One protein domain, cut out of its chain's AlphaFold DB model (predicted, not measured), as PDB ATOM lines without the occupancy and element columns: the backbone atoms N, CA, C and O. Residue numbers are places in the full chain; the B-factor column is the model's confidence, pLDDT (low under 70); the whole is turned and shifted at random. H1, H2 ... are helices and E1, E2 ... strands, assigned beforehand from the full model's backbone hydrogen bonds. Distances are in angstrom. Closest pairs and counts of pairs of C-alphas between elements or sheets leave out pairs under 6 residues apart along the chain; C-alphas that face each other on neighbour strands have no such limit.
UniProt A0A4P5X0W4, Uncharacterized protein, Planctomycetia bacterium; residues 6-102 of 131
ATOM      1  N   GLU A   6      33.014  46.263 -51.260       97.19
ATOM      2  CA  GLU A   6      33.660  44.973 -51.015       97.19
ATOM      3  C   GLU A   6      35.178  45.119 -51.162       97.19
ATOM      4  O   GLU A   6      35.652  45.745 -52.110       97.19
ATOM      5  N   ASP A   7      35.927  44.499 -50.251       98.31
ATOM      6  CA  ASP A   7      37.366  44.281 -50.395       98.31
ATOM      7  C   ASP A   7      37.685  42.809 -50.130       98.31
ATOM      8  O   ASP A   7      37.106  42.168 -49.246       98.31
ATOM      9  N   VAL A   8      38.606  42.265 -50.923       98.38
ATOM     10  CA  VAL A   8      38.987  40.855 -50.869       98.38
ATOM     11  C   VAL A   8      40.490  40.749 -50.679       98.38
ATOM     12  O   VAL A   8      41.270  41.259 -51.484       98.38
ATOM     13  N   LYS A   9      40.904  40.015 -49.645       98.38
ATOM     14  CA  LYS A   9      42.310  39.696 -49.384       98.38
ATOM     15  C   LYS A   9      42.529  38.194 -49.375       98.38
ATOM     16  O   LYS A   9      41.656  37.417 -48.995       98.38
ATOM     17  N   VAL A  10      43.725  37.787 -49.784       98.38
ATOM     18  CA  VAL A  10      44.188  36.406 -49.652       98.38
ATOM     19  C   VAL A  10      45.307  36.378 -48.623       98.38
ATOM     20  O   VAL A  10      46.310  37.071 -48.781       98.38
ATOM     21  N   VAL A  11      45.129  35.574 -47.579       97.81
ATOM     22  CA  VAL A  11      46.154  35.305 -46.568       97.81
ATOM     23  C   VAL A  11      46.715  33.922 -46.844       97.81
ATOM     24  O   VAL A  11      46.000  32.935 -46.710       97.81
ATOM     25  N   SER A  12      47.980  33.847 -47.245       97.56
ATOM     26  CA  SER A  12      48.647  32.587 -47.586       97.56
ATOM     27  C   SER A  12      49.715  32.246 -46.556       97.56
ATOM     28  O   SER A  12      50.434  33.132 -46.098       97.56
ATOM     29  N   ASN A  13      49.875  30.957 -46.257       96.62
ATOM     30  CA  ASN A  13      50.968  30.449 -45.436       96.62
ATOM     31  C   ASN A  13      51.969  29.655 -46.298       96.62
ATOM     32  O   ASN A  13      51.851  28.435 -46.413       96.62
ATOM     33  N   PRO A  14      52.969  30.311 -46.917       95.31
ATOM     34  CA  PRO A  14      53.986  29.626 -47.717       95.31
ATOM     35  C   PRO A  14      55.050  28.909 -46.865       95.31
ATOM     36  O   PRO A  14      55.967  28.306 -47.420       95.31
ATOM     37  N   GLY A  15      54.983  29.025 -45.536       92.94
ATOM     38  CA  GLY A  15      55.943  28.420 -44.621       92.94
ATOM     39  C   GLY A  15      55.752  26.913 -44.460       92.94
ATOM     40  O   GLY A  15      54.886  26.295 -45.072       92.94
ATOM     41  N   SER A  16      56.573  26.316 -43.596       93.25
ATOM     42  CA  SER A  16      56.508  24.888 -43.254       93.25
ATOM     43  C   SER A  16      55.697  24.590 -41.990       93.25
ATOM     44  O   SER A  16      55.422  23.428 -41.704       93.25
ATOM     45  N   ASN A  17      55.343  25.621 -41.220       93.75
ATOM     46  CA  ASN A  17      54.636  25.505 -39.946       93.75
ATOM     47  C   ASN A  17      53.235  26.097 -40.072       93.75
ATOM     48  O   ASN A  17      52.993  26.923 -40.948       93.75
ATOM     49  N   SER A  18      52.327  25.704 -39.181       93.81
ATOM     50  CA  SER A  18      51.012  26.338 -39.093       93.81
ATOM     51  C   SER A  18      51.135  27.807 -38.694       93.81
ATOM     52  O   SER A  18      51.982  28.151 -37.869       93.81
ATOM     53  N   LEU A  19      50.275  28.644 -39.262       94.75
ATOM     54  CA  LEU A  19      50.169  30.070 -38.984       94.75
ATOM     55  C   LEU A  19      48.834  30.336 -38.294       94.75
ATOM     56  O   LEU A  19      47.795  29.878 -38.766       94.75
ATOM     57  N   GLU A  20      48.841  31.083 -37.197       95.62
ATOM     58  CA  GLU A  20      47.598  31.573 -36.609       95.62
ATOM     59  C   GLU A  20      47.164  32.864 -37.315       95.62
ATOM     60  O   GLU A  20      47.965  33.789 -37.471       95.62
ATOM     61  N   VAL A  21      45.907  32.916 -37.759       96.88
ATOM     62  CA  VAL A  21      45.317  34.083 -38.423       96.88
ATOM     63  C   VAL A  21      44.191  34.640 -37.563       96.88
ATOM     64  O   VAL A  21      43.164  33.986 -37.398       96.88
ATOM     65  N   TRP A  22      44.386  35.838 -37.026       95.69
ATOM     66  CA  TRP A  22      43.431  36.578 -36.206       95.69
ATOM     67  C   TRP A  22      42.527  37.447 -37.075       95.69
ATOM     68  O   TRP A  22      42.994  38.107 -38.000       95.69
ATOM     69  N   PHE A  23      41.237  37.467 -36.760       95.31
ATOM     70  CA  PHE A  23      40.230  38.285 -37.424       95.31
ATOM     71  C   PHE A  23      39.705  39.319 -36.441       95.31
ATOM     72  O   PHE A  23      38.937  39.014 -35.524       95.31
ATOM     73  N   GLU A  24      40.152  40.550 -36.644       93.44
ATOM     74  CA  GLU A  24      39.844  41.686 -35.795       93.44
ATOM     75  C   GLU A  24      38.754  42.552 -36.446       93.44
ATOM     76  O   GLU A  24      38.740  42.732 -37.667       93.44
ATOM     77  N   PRO A  25      37.815  43.083 -35.649       91.06
ATOM     78  CA  PRO A  25      37.883  43.217 -34.190       91.06
ATOM     79  C   PRO A  25      37.412  41.982 -33.405       91.06
ATOM     80  O   PRO A  25      37.501  41.976 -32.186       91.06
ATOM     81  N   TRP A  26      36.849  40.949 -34.039       90.62
ATOM     82  CA  TRP A  26      36.118  39.888 -33.326       90.62
ATOM     83  C   TRP A  26      36.972  39.046 -32.365       90.62
ATOM     84  O   TRP A  26      36.401  38.310 -31.556       90.62
ATOM     85  N   GLY A  27      38.304  39.168 -32.408       89.62
ATOM     86  CA  GLY A  27      39.227  38.449 -31.533       89.62
ATOM     87  C   GLY A  27      39.162  36.935 -31.731       89.62
ATOM     88  O   GLY A  27      39.331  36.176 -30.777       89.62
ATOM     89  N   MET A  28      38.839  36.495 -32.950       91.69
ATOM     90  CA  MET A  28      38.718  35.086 -33.316       91.69
ATOM     91  C   MET A  28      39.897  34.700 -34.199       91.69
ATOM     92  O   MET A  28      40.199  35.412 -35.155       91.69
ATOM     93  N   SER A  29      40.549  33.576 -33.903       94.38
ATOM     94  CA  SER A  29      41.644  33.061 -34.720       94.38
ATOM     95  C   SER A  29      41.286  31.756 -35.421       94.38
ATOM     96  O   SER A  29      40.507  30.942 -34.919       94.38
ATOM     97  N   HIS A  30      41.888  31.553 -36.590       96.19
ATOM     98  CA  HIS A  30      41.874  30.287 -37.312       96.19
ATOM     99  C   HIS A  30      43.300  29.832 -37.599       96.19
ATOM    100  O   HIS A  30      44.174  30.630 -37.935       96.19
ATOM    101  N   SER A  31      43.527  28.524 -37.499       96.19
ATOM    102  CA  SER A  31      44.805  27.917 -37.867       96.19
ATOM    103  C   SER A  31      44.869  27.703 -39.379       96.19
ATOM    104  O   SER A  31      43.989  27.060 -39.960       96.19
ATOM    105  N   LEU A  32      45.918  28.223 -40.011       96.44
ATOM    106  CA  LEU A  32      46.202  28.082 -41.432       96.44
ATOM    107  C   LEU A  32      47.430  27.187 -41.620       96.44
ATOM    108  O   LEU A  32      48.550  27.582 -41.283       96.44
ATOM    109  N   LEU A  33      47.240  25.976 -42.151       96.38
ATOM    110  CA  LEU A  33      48.344  25.027 -42.289       96.38
ATOM    111  C   LEU A  33      49.330  25.475 -43.376       96.38
ATOM    112  O   LEU A  33      49.026  26.306 -44.235       96.38
ATOM    113  N   ALA A  34      50.528  24.897 -43.335       96.75
ATOM    114  CA  ALA A  34      51.554  25.096 -44.349       96.75
ATOM    115  C   ALA A  34      51.017  24.794 -45.760       96.75
ATOM    116  O   ALA A  34      50.424  23.742 -45.998       96.75
ATOM    117  N   GLY A  35      51.247  25.715 -46.694       97.25
ATOM    118  CA  GLY A  35      50.798  25.622 -48.084       97.25
ATOM    119  C   GLY A  35      49.336  26.009 -48.328       97.25
ATOM    120  O   GLY A  35      48.907  26.007 -49.480       97.25
ATOM    121  N   GLU A  36      48.570  26.354 -47.292       97.69
ATOM    122  CA  GLU A  36      47.167  26.749 -47.427       97.69
ATOM    123  C   GLU A  36      46.986  28.271 -47.529       97.69
ATOM    124  O   GLU A  36      47.889  29.064 -47.238       97.69
ATOM    125  N   SER A  37      45.779  28.684 -47.924       98.31
ATOM    126  CA  SER A  37      45.357  30.081 -47.900       98.31
ATOM    127  C   SER A  37      43.909  30.255 -47.442       98.31
ATOM    128  O   SER A  37      43.063  29.370 -47.610       98.31
ATOM    129  N   PHE A  38      43.627  31.432 -46.885       98.62
ATOM    130  CA  PHE A  38      42.280  31.948 -46.700       98.62
ATOM    131  C   PHE A  38      41.977  33.029 -47.732       98.62
ATOM    132  O   PHE A  38      42.806  33.903 -47.988       98.62
ATOM    133  N   ARG A  39      40.758  33.010 -48.275       98.69
ATOM    134  CA  ARG A  39      40.164  34.146 -48.984       98.69
ATOM    135  C   ARG A  39      39.219  34.856 -48.024       98.69
ATOM    136  O   ARG A  39      38.241  34.266 -47.572       98.69
ATOM    137  N   VAL A  40      39.518  36.111 -47.726       98.62
ATOM    138  CA  VAL A  40      38.786  36.941 -46.771       98.62
ATOM    139  C   VAL A  40      38.032  38.010 -47.542       98.62
ATOM    140  O   VAL A  40      38.628  38.706 -48.361       98.62
ATOM    141  N   VAL A  41      36.727  38.109 -47.310       98.50
ATOM    142  CA  VAL A  41      35.835  39.042 -48.005       98.50
ATOM    143  C   VAL A  41      35.207  39.960 -46.971       98.50
ATOM    144  O   VAL A  41      34.399  39.501 -46.168       98.50
ATOM    145  N   GLY A  42      35.577  41.237 -46.997       97.81
ATOM    146  CA  GLY A  42      34.931  42.283 -46.215       97.81
ATOM    147  C   GLY A  42      33.813  42.937 -47.019       97.81
ATOM    148  O   GLY A  42      33.976  43.159 -48.220       97.81
ATOM    149  N   ARG A  43      32.681  43.249 -46.380       97.00
ATOM    150  CA  ARG A  43      31.548  43.945 -47.013       97.00
ATOM    151  C   ARG A  43      30.923  44.974 -46.096       97.00
ATOM    152  O   ARG A  43      30.723  44.687 -44.919       97.00
ATOM    153  N   SER A  44      30.551  46.118 -46.659       94.75
ATOM    154  CA  SER A  44      29.889  47.219 -45.957       94.75
ATOM    155  C   SER A  44      29.076  48.075 -46.934       94.75
ATOM    156  O   SER A  44      29.279  48.005 -48.145       94.75
ATOM    157  N   ASP A  45      28.159  48.894 -46.426       93.75
ATOM    158  CA  ASP A  45      27.559  50.008 -47.173       93.75
ATOM    159  C   ASP A  45      28.452  51.267 -47.165       93.75
ATOM    160  O   ASP A  45      28.197  52.222 -47.901       93.75
ATOM    161  N   GLN A  46      29.523  51.250 -46.369       91.75
ATOM    162  CA  GLN A  46      30.543  52.288 -46.295       91.75
ATOM    163  C   GLN A  46      31.853  51.829 -46.957       91.75
ATOM    164  O   GLN A  46      32.268  50.675 -46.781       91.75
ATOM    165  N   PRO A  47      32.551  52.718 -47.686       93.00
ATOM    166  CA  PRO A  47      33.835  52.389 -48.288       93.00
ATOM    167  C   PRO A  47      34.899  52.112 -47.220       93.00
ATOM    168  O   PRO A  47      34.959  52.783 -46.190       93.00
ATOM    169  N   GLY A  48      35.777  51.157 -47.506       93.38
ATOM    170  CA  GLY A  48      36.921  50.812 -46.672       93.38
ATOM    171  C   GLY A  48      37.652  49.594 -47.222       93.38
ATOM    172  O   GLY A  48      37.322  49.099 -48.300       93.38
ATOM    173  N   GLU A  49      38.668  49.140 -46.496       96.69
ATOM    174  CA  GLU A  49      39.528  48.036 -46.916       96.69
ATOM    175  C   GLU A  49      39.935  47.161 -45.731       96.69
ATOM    176  O   GLU A  49      39.994  47.619 -44.587       96.69
ATOM    177  N   LEU A  50      40.210  45.889 -46.012       97.81
ATOM    178  CA  LEU A  50      40.827  44.982 -45.056       97.81
ATOM    179  C   LEU A  50      42.316  45.319 -44.928       97.81
ATOM    180  O   LEU A  50      43.032  45.403 -45.931       97.81
ATOM    181  N   GLU A  51      42.816  45.405 -43.699       97.06
ATOM    182  CA  GLU A  51      44.252  45.518 -43.426       97.06
ATOM    183  C   GLU A  51      44.803  44.148 -43.014       97.06
ATOM    184  O   GLU A  51      44.278  43.516 -42.102       97.06
ATOM    185  N   VAL A  52      45.869  43.678 -43.669       96.62
ATOM    186  CA  VAL A  52      46.540  42.413 -43.325       96.62
ATOM    187  C   VAL A  52      47.932  42.714 -42.792       96.62
ATOM    188  O   VAL A  52      48.750  43.318 -43.485       96.62
ATOM    189  N   VAL A  53      48.215  42.260 -41.575       94.06
ATOM    190  CA  VAL A  53      49.470  42.536 -40.871       94.06
ATOM    191  C   VAL A  53      50.072  41.230 -40.379       94.06
ATOM    192  O   VAL A  53      49.405  40.460 -39.698       94.06
ATOM    193  N   ALA A  54      51.341  40.983 -40.695       89.50
ATOM    194  CA  ALA A  54      52.108  39.894 -40.097       89.50
ATOM    195  C   ALA A  54      52.909  40.424 -38.900       89.50
ATOM    196  O   ALA A  54      53.628  41.415 -39.039       89.50
ATOM    197  N   ALA A  55      52.802  39.766 -37.747       78.00
ATOM    198  CA  ALA A  55      53.561  40.093 -36.542       78.00
ATOM    199  C   ALA A  55      53.727  38.843 -35.663       78.00
ATOM    200  O   ALA A  55      52.799  38.051 -35.534       78.00
ATOM    201  N   ASP A  56      54.917  38.654 -35.083       77.50
ATOM    202  CA  ASP A  56      55.198  37.649 -34.042       77.50
ATOM    203  C   ASP A  56      54.769  36.201 -34.357       77.50
ATOM    204  O   ASP A  56      54.338  35.447 -33.490       77.50
ATOM    205  N   GLY A  57      54.915  35.780 -35.618       80.75
ATOM    206  CA  GLY A  57      54.558  34.420 -36.044       80.75
ATOM    207  C   GLY A  57      53.055  34.194 -36.238       80.75
ATOM    208  O   GLY A  57      52.642  33.054 -36.441       80.75
ATOM    209  N   ALA A  58      52.263  35.266 -36.226       89.50
ATOM    210  CA  ALA A  58      50.850  35.284 -36.563       89.50
ATOM    211  C   ALA A  58      50.565  36.302 -37.682       89.50
ATOM    212  O   ALA A  58      51.392  37.152 -38.032       89.50
ATOM    213  N   VAL A  59      49.370  36.207 -38.256       94.94
ATOM    214  CA  VAL A  59      48.799  37.237 -39.128       94.94
ATOM    215  C   VAL A  59      47.512  37.743 -38.502       94.94
ATOM    216  O   VAL A  59      46.741  36.967 -37.956       94.94
ATOM    217  N   ALA A  60      47.262  39.039 -38.601       95.50
ATOM    218  CA  ALA A  60      45.996  39.651 -38.253       95.50
ATOM    219  C   ALA A  60      45.360  40.272 -39.491       95.50
ATOM    220  O   ALA A  60      46.038  40.919 -40.293       95.50
ATOM    221  N   VAL A  61      44.056  40.073 -39.630       96.94
ATOM    222  CA  VAL A  61      43.211  40.720 -40.624       96.94
ATOM    223  C   VAL A  61      42.258  41.641 -39.883       96.94
ATOM    224  O   VAL A  61      41.410  41.175 -39.126       96.94
ATOM    225  N   TYR A  62      42.400  42.942 -40.103       95.50
ATOM    226  CA  TYR A  62      41.538  43.959 -39.525       95.50
ATOM    227  C   TYR A  62      40.468  44.354 -40.532       95.50
ATOM    228  O   TYR A  62      40.771  44.783 -41.648       95.50
ATOM    229  N   ALA A  63      39.213  44.224 -40.123       95.75
ATOM    230  CA  ALA A  63      38.074  44.741 -40.856       95.75
ATOM    231  C   ALA A  63      37.923  46.257 -40.657       95.75
ATOM    232  O   ALA A  63      38.304  46.794 -39.614       95.75
ATOM    233  N   TRP A  64      37.342  46.957 -41.632       95.00
ATOM    234  CA  TRP A  64      37.037  48.382 -41.480       95.00
ATOM    235  C   TRP A  64      35.684  48.596 -40.782       95.00
ATOM    236  O   TRP A  64      34.841  47.693 -40.774       95.00
ATOM    237  N   PRO A  65      35.444  49.770 -40.178       92.69
ATOM    238  CA  PRO A  65      34.177  50.066 -39.511       92.69
ATOM    239  C   PRO A  65      32.973  49.928 -40.443       92.69
ATOM    240  O   PRO A  65      33.052  50.214 -41.636       92.69
ATOM    241  N   GLY A  66      31.855  49.456 -39.902       91.94
ATOM    242  CA  GLY A  66      30.647  49.168 -40.673       91.94
ATOM    243  C   GLY A  66      30.692  47.838 -41.433       91.94
ATOM    244  O   GLY A  66      29.660  47.400 -41.936       91.94
ATOM    245  N   SER A  67      31.847  47.165 -41.504       95.44
ATOM    246  CA  SER A  67      31.968  45.933 -42.283       95.44
ATOM    247  C   SER A  67      31.643  44.653 -41.512       95.44
ATOM    248  O   SER A  67      31.716  44.582 -40.283       95.44
ATOM    249  N   THR A  68      31.282  43.637 -42.291       96.50
ATOM    250  CA  THR A  68      31.216  42.218 -41.920       96.50
ATOM    251  C   THR A  68      32.274  41.455 -42.708       96.50
ATOM    252  O   THR A  68      32.695  41.919 -43.774       96.50
ATOM    253  N   VAL A  69      32.709  40.295 -42.210       97.75
ATOM    254  CA  VAL A  69      33.757  39.496 -42.861       97.75
ATOM    255  C   VAL A  69      33.339  38.044 -43.022       97.75
ATOM    256  O   VAL A  69      32.943  37.392 -42.066       97.75
ATOM    257  N   MET A  70      33.527  37.503 -44.222       98.50
ATOM    258  CA  MET A  70      33.459  36.066 -44.480       98.50
ATOM    259  C   MET A  70      34.855  35.510 -44.755       98.50
ATOM    260  O   MET A  70      35.627  36.099 -45.520       98.50
ATOM    261  N   VAL A  71      35.151  34.341 -44.193       98.50
ATOM    262  CA  VAL A  71      36.433  33.650 -44.369       98.50
ATOM    263  C   VAL A  71      36.205  32.344 -45.107       98.50
ATOM    264  O   VAL A  71      35.413  31.506 -44.681       98.50
ATOM    265  N   TYR A  72      36.924  32.148 -46.207       98.62
ATOM    266  CA  TYR A  72      36.847  30.945 -47.026       98.62
ATOM    267  C   TYR A  72      38.180  30.206 -47.056       98.62
ATOM    268  O   TYR A  72      39.239  30.824 -47.166       98.62
ATOM    269  N   LYS A  73      38.112  28.875 -47.057       97.00
ATOM    270  CA  LYS A  73      39.227  27.968 -47.336       97.00
ATOM    271  C   LYS A  73      38.906  27.177 -48.604       97.00
ATOM    272  O   LYS A  73      38.059  26.282 -48.587       97.00
ATOM    273  N   GLY A  74      39.539  27.549 -49.717       94.56
ATOM    274  CA  GLY A  74      39.048  27.167 -51.044       94.56
ATOM    275  C   GLY A  74      37.640  27.729 -51.270       94.56
ATOM    276  O   GLY A  74      37.416  28.924 -51.070       94.56
ATOM    277  N   ASP A  75      36.691  26.860 -51.617       95.75
ATOM    278  CA  ASP A  75      35.280  27.229 -51.815       95.75
ATOM    279  C   ASP A  75      34.423  27.089 -50.543       95.75
ATOM    280  O   ASP A  75      33.250  27.461 -50.529       95.75
ATOM    281  N   THR A  76      34.998  26.575 -49.451       97.56
ATOM    282  CA  THR A  76      34.278  26.339 -48.194       97.56
ATOM    283  C   THR A  76      34.307  27.584 -47.317       97.56
ATOM    284  O   THR A  76      35.385  28.056 -46.960       97.56
ATOM    285  N   LEU A  77      33.134  28.085 -46.920       97.94
ATOM    286  CA  LEU A  77      33.002  29.101 -45.873       97.94
ATOM    287  C   LEU A  77      33.376  28.475 -44.522       97.94
ATOM    288  O   LEU A  77      32.735  27.517 -44.090       97.94
ATOM    289  N   VAL A  78      34.423  28.993 -43.884       97.00
ATOM    290  CA  VAL A  78      34.901  28.515 -42.578       97.00
ATOM    291  C   VAL A  78      34.446  29.406 -41.427       97.00
ATOM    292  O   VAL A  78      34.318  28.905 -40.314       97.00
ATOM    293  N   ASP A  79      34.160  30.685 -41.691       97.75
ATOM    294  CA  ASP A  79      33.564  31.589 -40.707       97.75
ATOM    295  C   ASP A  79      32.796  32.742 -41.368       97.75
ATOM    296  O   ASP A  79      33.113  33.152 -42.489       97.75
ATOM    297  N   ASP A  80      31.803  33.262 -40.648       97.44
ATOM    298  CA  ASP A  80      30.956  34.394 -41.032       97.44
ATOM    299  C   ASP A  80      30.805  35.363 -39.851       97.44
ATOM    300  O   ASP A  80      29.953  35.208 -38.970       97.44
ATOM    301  N   PHE A  81      31.645  36.393 -39.845       94.94
ATOM    302  CA  PHE A  81      31.603  37.494 -38.897       94.94
ATOM    303  C   PHE A  81      30.567  38.534 -39.342       94.94
ATOM    304  O   PHE A  81      30.892  39.627 -39.810       94.94
ATOM    305  N   ASN A  82      29.293  38.177 -39.190       92.00
ATOM    306  CA  ASN A  82      28.149  38.999 -39.599       92.00
ATOM    307  C   ASN A  82      27.736  40.085 -38.588       92.00
ATOM    308  O   ASN A  82      26.761  40.806 -38.810       92.00
ATOM    309  N   ILE A  83      28.478  40.229 -37.487       88.06
ATOM    310  CA  ILE A  83      28.306  41.333 -36.543       88.06
ATOM    311  C   ILE A  83      29.123  42.516 -37.049       88.06
ATOM    312  O   ILE A  83      30.349  42.439 -37.108       88.06
ATOM    313  N   VAL A  84      28.431  43.604 -37.373       88.56
ATOM    314  CA  VAL A  84      29.031  44.844 -37.870       88.56
ATOM    315  C   VAL A  84      30.026  45.414 -36.860       88.56
ATOM    316  O   VAL A  84      29.692  45.601 -35.686       88.56
ATOM    317  N   PHE A  85      31.235  45.732 -37.325       81.94
ATOM    318  CA  PHE A  85      32.207  46.467 -36.521       81.94
ATOM    319  C   PHE A  85      31.713  47.909 -36.283       81.94
ATOM    320  O   PHE A  85      31.479  48.617 -37.265       81.94
ATOM    321  N   PRO A  86      31.523  48.372 -35.030       80.88
ATOM    322  CA  PRO A  86      31.101  49.744 -34.747       80.88
ATOM    323  C   PRO A  86      31.997  50.828 -35.356       80.88
ATOM    324  O   PRO A  86      33.175  50.617 -35.644       80.88
ATOM    325  N   GLU A  87      31.422  52.024 -35.488       85.12
ATOM    326  CA  GLU A  87      32.160  53.226 -35.872       85.12
ATOM    327  C   GLU A  87      33.267  53.565 -34.867       85.12
ATOM    328  O   GLU A  87      33.149  53.341 -33.659       85.12
ATOM    329  N   LEU A  88      34.350  54.137 -35.389       86.00
ATOM    330  CA  LEU A  88      35.536  54.482 -34.616       86.00
ATOM    331  C   LEU A  88      35.547  55.953 -34.204       86.00
ATOM    332  O   LEU A  88      34.967  56.801 -34.890       86.00
ATOM    333  N   PRO A  89      36.286  56.295 -33.133       85.25
ATOM    334  CA  PRO A  89      36.638  57.677 -32.855       85.25
ATOM    335  C   PRO A  89      37.284  58.353 -34.081       85.25
ATOM    336  O   PRO A  89      38.086  57.720 -34.778       85.25
ATOM    337  N   PRO A  90      36.995  59.644 -34.339       82.56
ATOM    338  CA  PRO A  90      37.562  60.356 -35.478       82.56
ATOM    339  C   PRO A  90      39.092  60.278 -35.525       82.56
ATOM    340  O   PRO A  90      39.770  60.552 -34.535       82.56
ATOM    341  N   GLY A  91      39.633  59.939 -36.698       84.75
ATOM    342  CA  GLY A  91      41.078  59.878 -36.943       84.75
ATOM    343  C   GLY A  91      41.766  58.580 -36.509       84.75
ATOM    344  O   GLY A  91      42.989  58.501 -36.608       84.75
ATOM    345  N   MET A  92      41.021  57.570 -36.052       86.31
ATOM    346  CA  MET A  92      41.572  56.274 -35.653       86.31
ATOM    347  C   MET A  92      41.312  55.202 -36.719       86.31
ATOM    348  O   MET A  92      40.204  55.096 -37.239       86.31
ATOM    349  N   SER A  93      42.327  54.392 -37.041       87.50
ATOM    350  CA  SER A  93      42.139  53.191 -37.865       87.50
ATOM    351  C   SER A  93      41.583  52.036 -37.029       87.50
ATOM    352  O   SER A  93      41.740  52.016 -35.809       87.50
ATOM    353  N   ALA A  94      40.972  51.047 -37.688       86.25
ATOM    354  CA  ALA A  94      40.492  49.816 -37.052       86.25
ATOM    355  C   ALA A  94      41.581  49.151 -36.212       86.25
ATOM    356  O   ALA A  94      41.410  48.911 -35.017       86.25
ATOM    357  N   ARG A  95      42.738  48.952 -36.839       87.81
ATOM    358  CA  ARG A  95      43.943  48.467 -36.187       87.81
ATOM    359  C   ARG A  95      44.347  49.333 -35.001       87.81
ATOM    360  O   ARG A  95      44.532  48.803 -33.916       87.81
ATOM    361  N   GLY A  96      44.453  50.649 -35.190       85.56
ATOM    362  CA  GLY A  96      44.864  51.568 -34.129       85.56
ATOM    363  C   GLY A  96      43.926  51.527 -32.922       85.56
ATOM    364  O   GLY A  96      44.392  51.587 -31.789       85.56
ATOM    365  N   PHE A  97      42.622  51.361 -33.150       85.75
ATOM    366  CA  PHE A  97      41.635  51.193 -32.085       85.75
ATOM    367  C   PHE A  97      41.804  49.869 -31.339       85.75
ATOM    368  O   PHE A  97      41.862  49.866 -30.109       85.75
ATOM    369  N   VAL A  98      41.924  48.755 -32.067       82.12
ATOM    370  CA  VAL A  98      42.118  47.423 -31.471       82.12
ATOM    371  C   VAL A  98      43.436  47.361 -30.694       82.12
ATOM    372  O   VAL A  98      43.460  46.917 -29.548       82.12
ATOM    373  N   GLU A  99      44.525  47.873 -31.265       83.81
ATOM    374  CA  GLU A  99      45.832  47.946 -30.608       83.81
ATOM    375  C   GLU A  99      45.796  48.830 -29.355       83.81
ATOM    376  O   GLU A  99      46.297  48.418 -28.309       83.81
ATOM    377  N   PHE A 100      45.166  50.008 -29.422       81.94
ATOM    378  CA  PHE A 100      45.030  50.913 -28.276       81.94
ATOM    379  C   PHE A 100      44.247  50.282 -27.117       81.94
ATOM    380  O   PHE A 100      44.630  50.435 -25.958       81.94
ATOM    381  N   MET A 101      43.159  49.573 -27.423       78.44
ATOM    382  CA  MET A 101      42.277  48.992 -26.410       78.44
ATOM    383  C   MET A 101      42.810  47.674 -25.834       78.44
ATOM    384  O   MET A 101      42.551  47.379 -24.665       78.44
ATOM    385  N   PHE A 102      43.534  46.878 -26.631       73.12
ATOM    386  CA  PHE A 102      43.800  45.468 -26.310       73.12
ATOM    387  C   PHE A 102      45.257  45.016 -26.487       73.12
ATOM    388  O   PHE A 102      45.597  43.910 -26.072       73.12
TER     389      PHE A 102
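This is residues 6 to 102 of the 131 residues of an uncharacterized protein of Planctomycetia bacterium (UniProt A0A4P5X0W4). Two four-stranded sheets lie face to face as a sandwich, their strands only 17 degrees apart, and a short helix at the end of the printed part packs on one of them near where E2 and E6 end. The 97 printed residues hold eight named strands, E1 to E8, and then H1; the class is mostly strand. One sheet, E1, E4, E7, E8, is antiparallel; the other, E3, E2, E6, E5, is mixed. The whole is compact, with a radius of gyration of the C-alphas of 13.1 A and spans of 41 by 28 by 17 A.

E1, residues 6 to 12, begins at C-alpha 6 (33.660, 44.973, -51.015) and is 19.7 A long. E2 is residues 19 to 24, E3 28 to 32, and E4 37 to 44, 23.2 A long. E5 is 51 to 55, E6 58 to 62, E7 68 to 73, 17.2 A long, and E8 76 to 81. H1, 94 to 102, ends at C-alpha 102 (43.800, 45.468, -26.310).

E1 and E4 are antiparallel, with N 9 and O 40 2.9 A apart. E4 and E7 are antiparallel neighbours, with N 41 and O 70 within hydrogen-bond range at 2.9 A. The hairpin E7 and E8 has N 71 and O 79 at 2.9 A. In the other sheet, the hairpin E2 and E3 has N 21 and O 30 at 2.9 A, parallel E2 and E6 have N 22 and O 59 at 2.8 A, and the hairpin E5 and E6 has N 60 and O 53 at 2.8 A. Both sheets are strongly twisted. Between them, the closest C-alphas of E1 and E5 are those of Val 11 and Val 52, 7.8 A apart. H1 is on the sheet E3, E2, E6, E5 at a height of 9.8 A, across the strands; the closest C-alphas of H1 and E6 are those of Arg 95 and Tyr 62, 6.1 A apart. In H1 every O i to N i+4 pair is within hydrogen-bond range.

The C-alphas farthest apart, of Ser 16 and Pro 90, are 41.0 A apart. The printed part has no cut. The link E8 to H1, residues 82 to 93, is long. Mean pLDDT of the printed part is 92.7, and no printed residue is under 70.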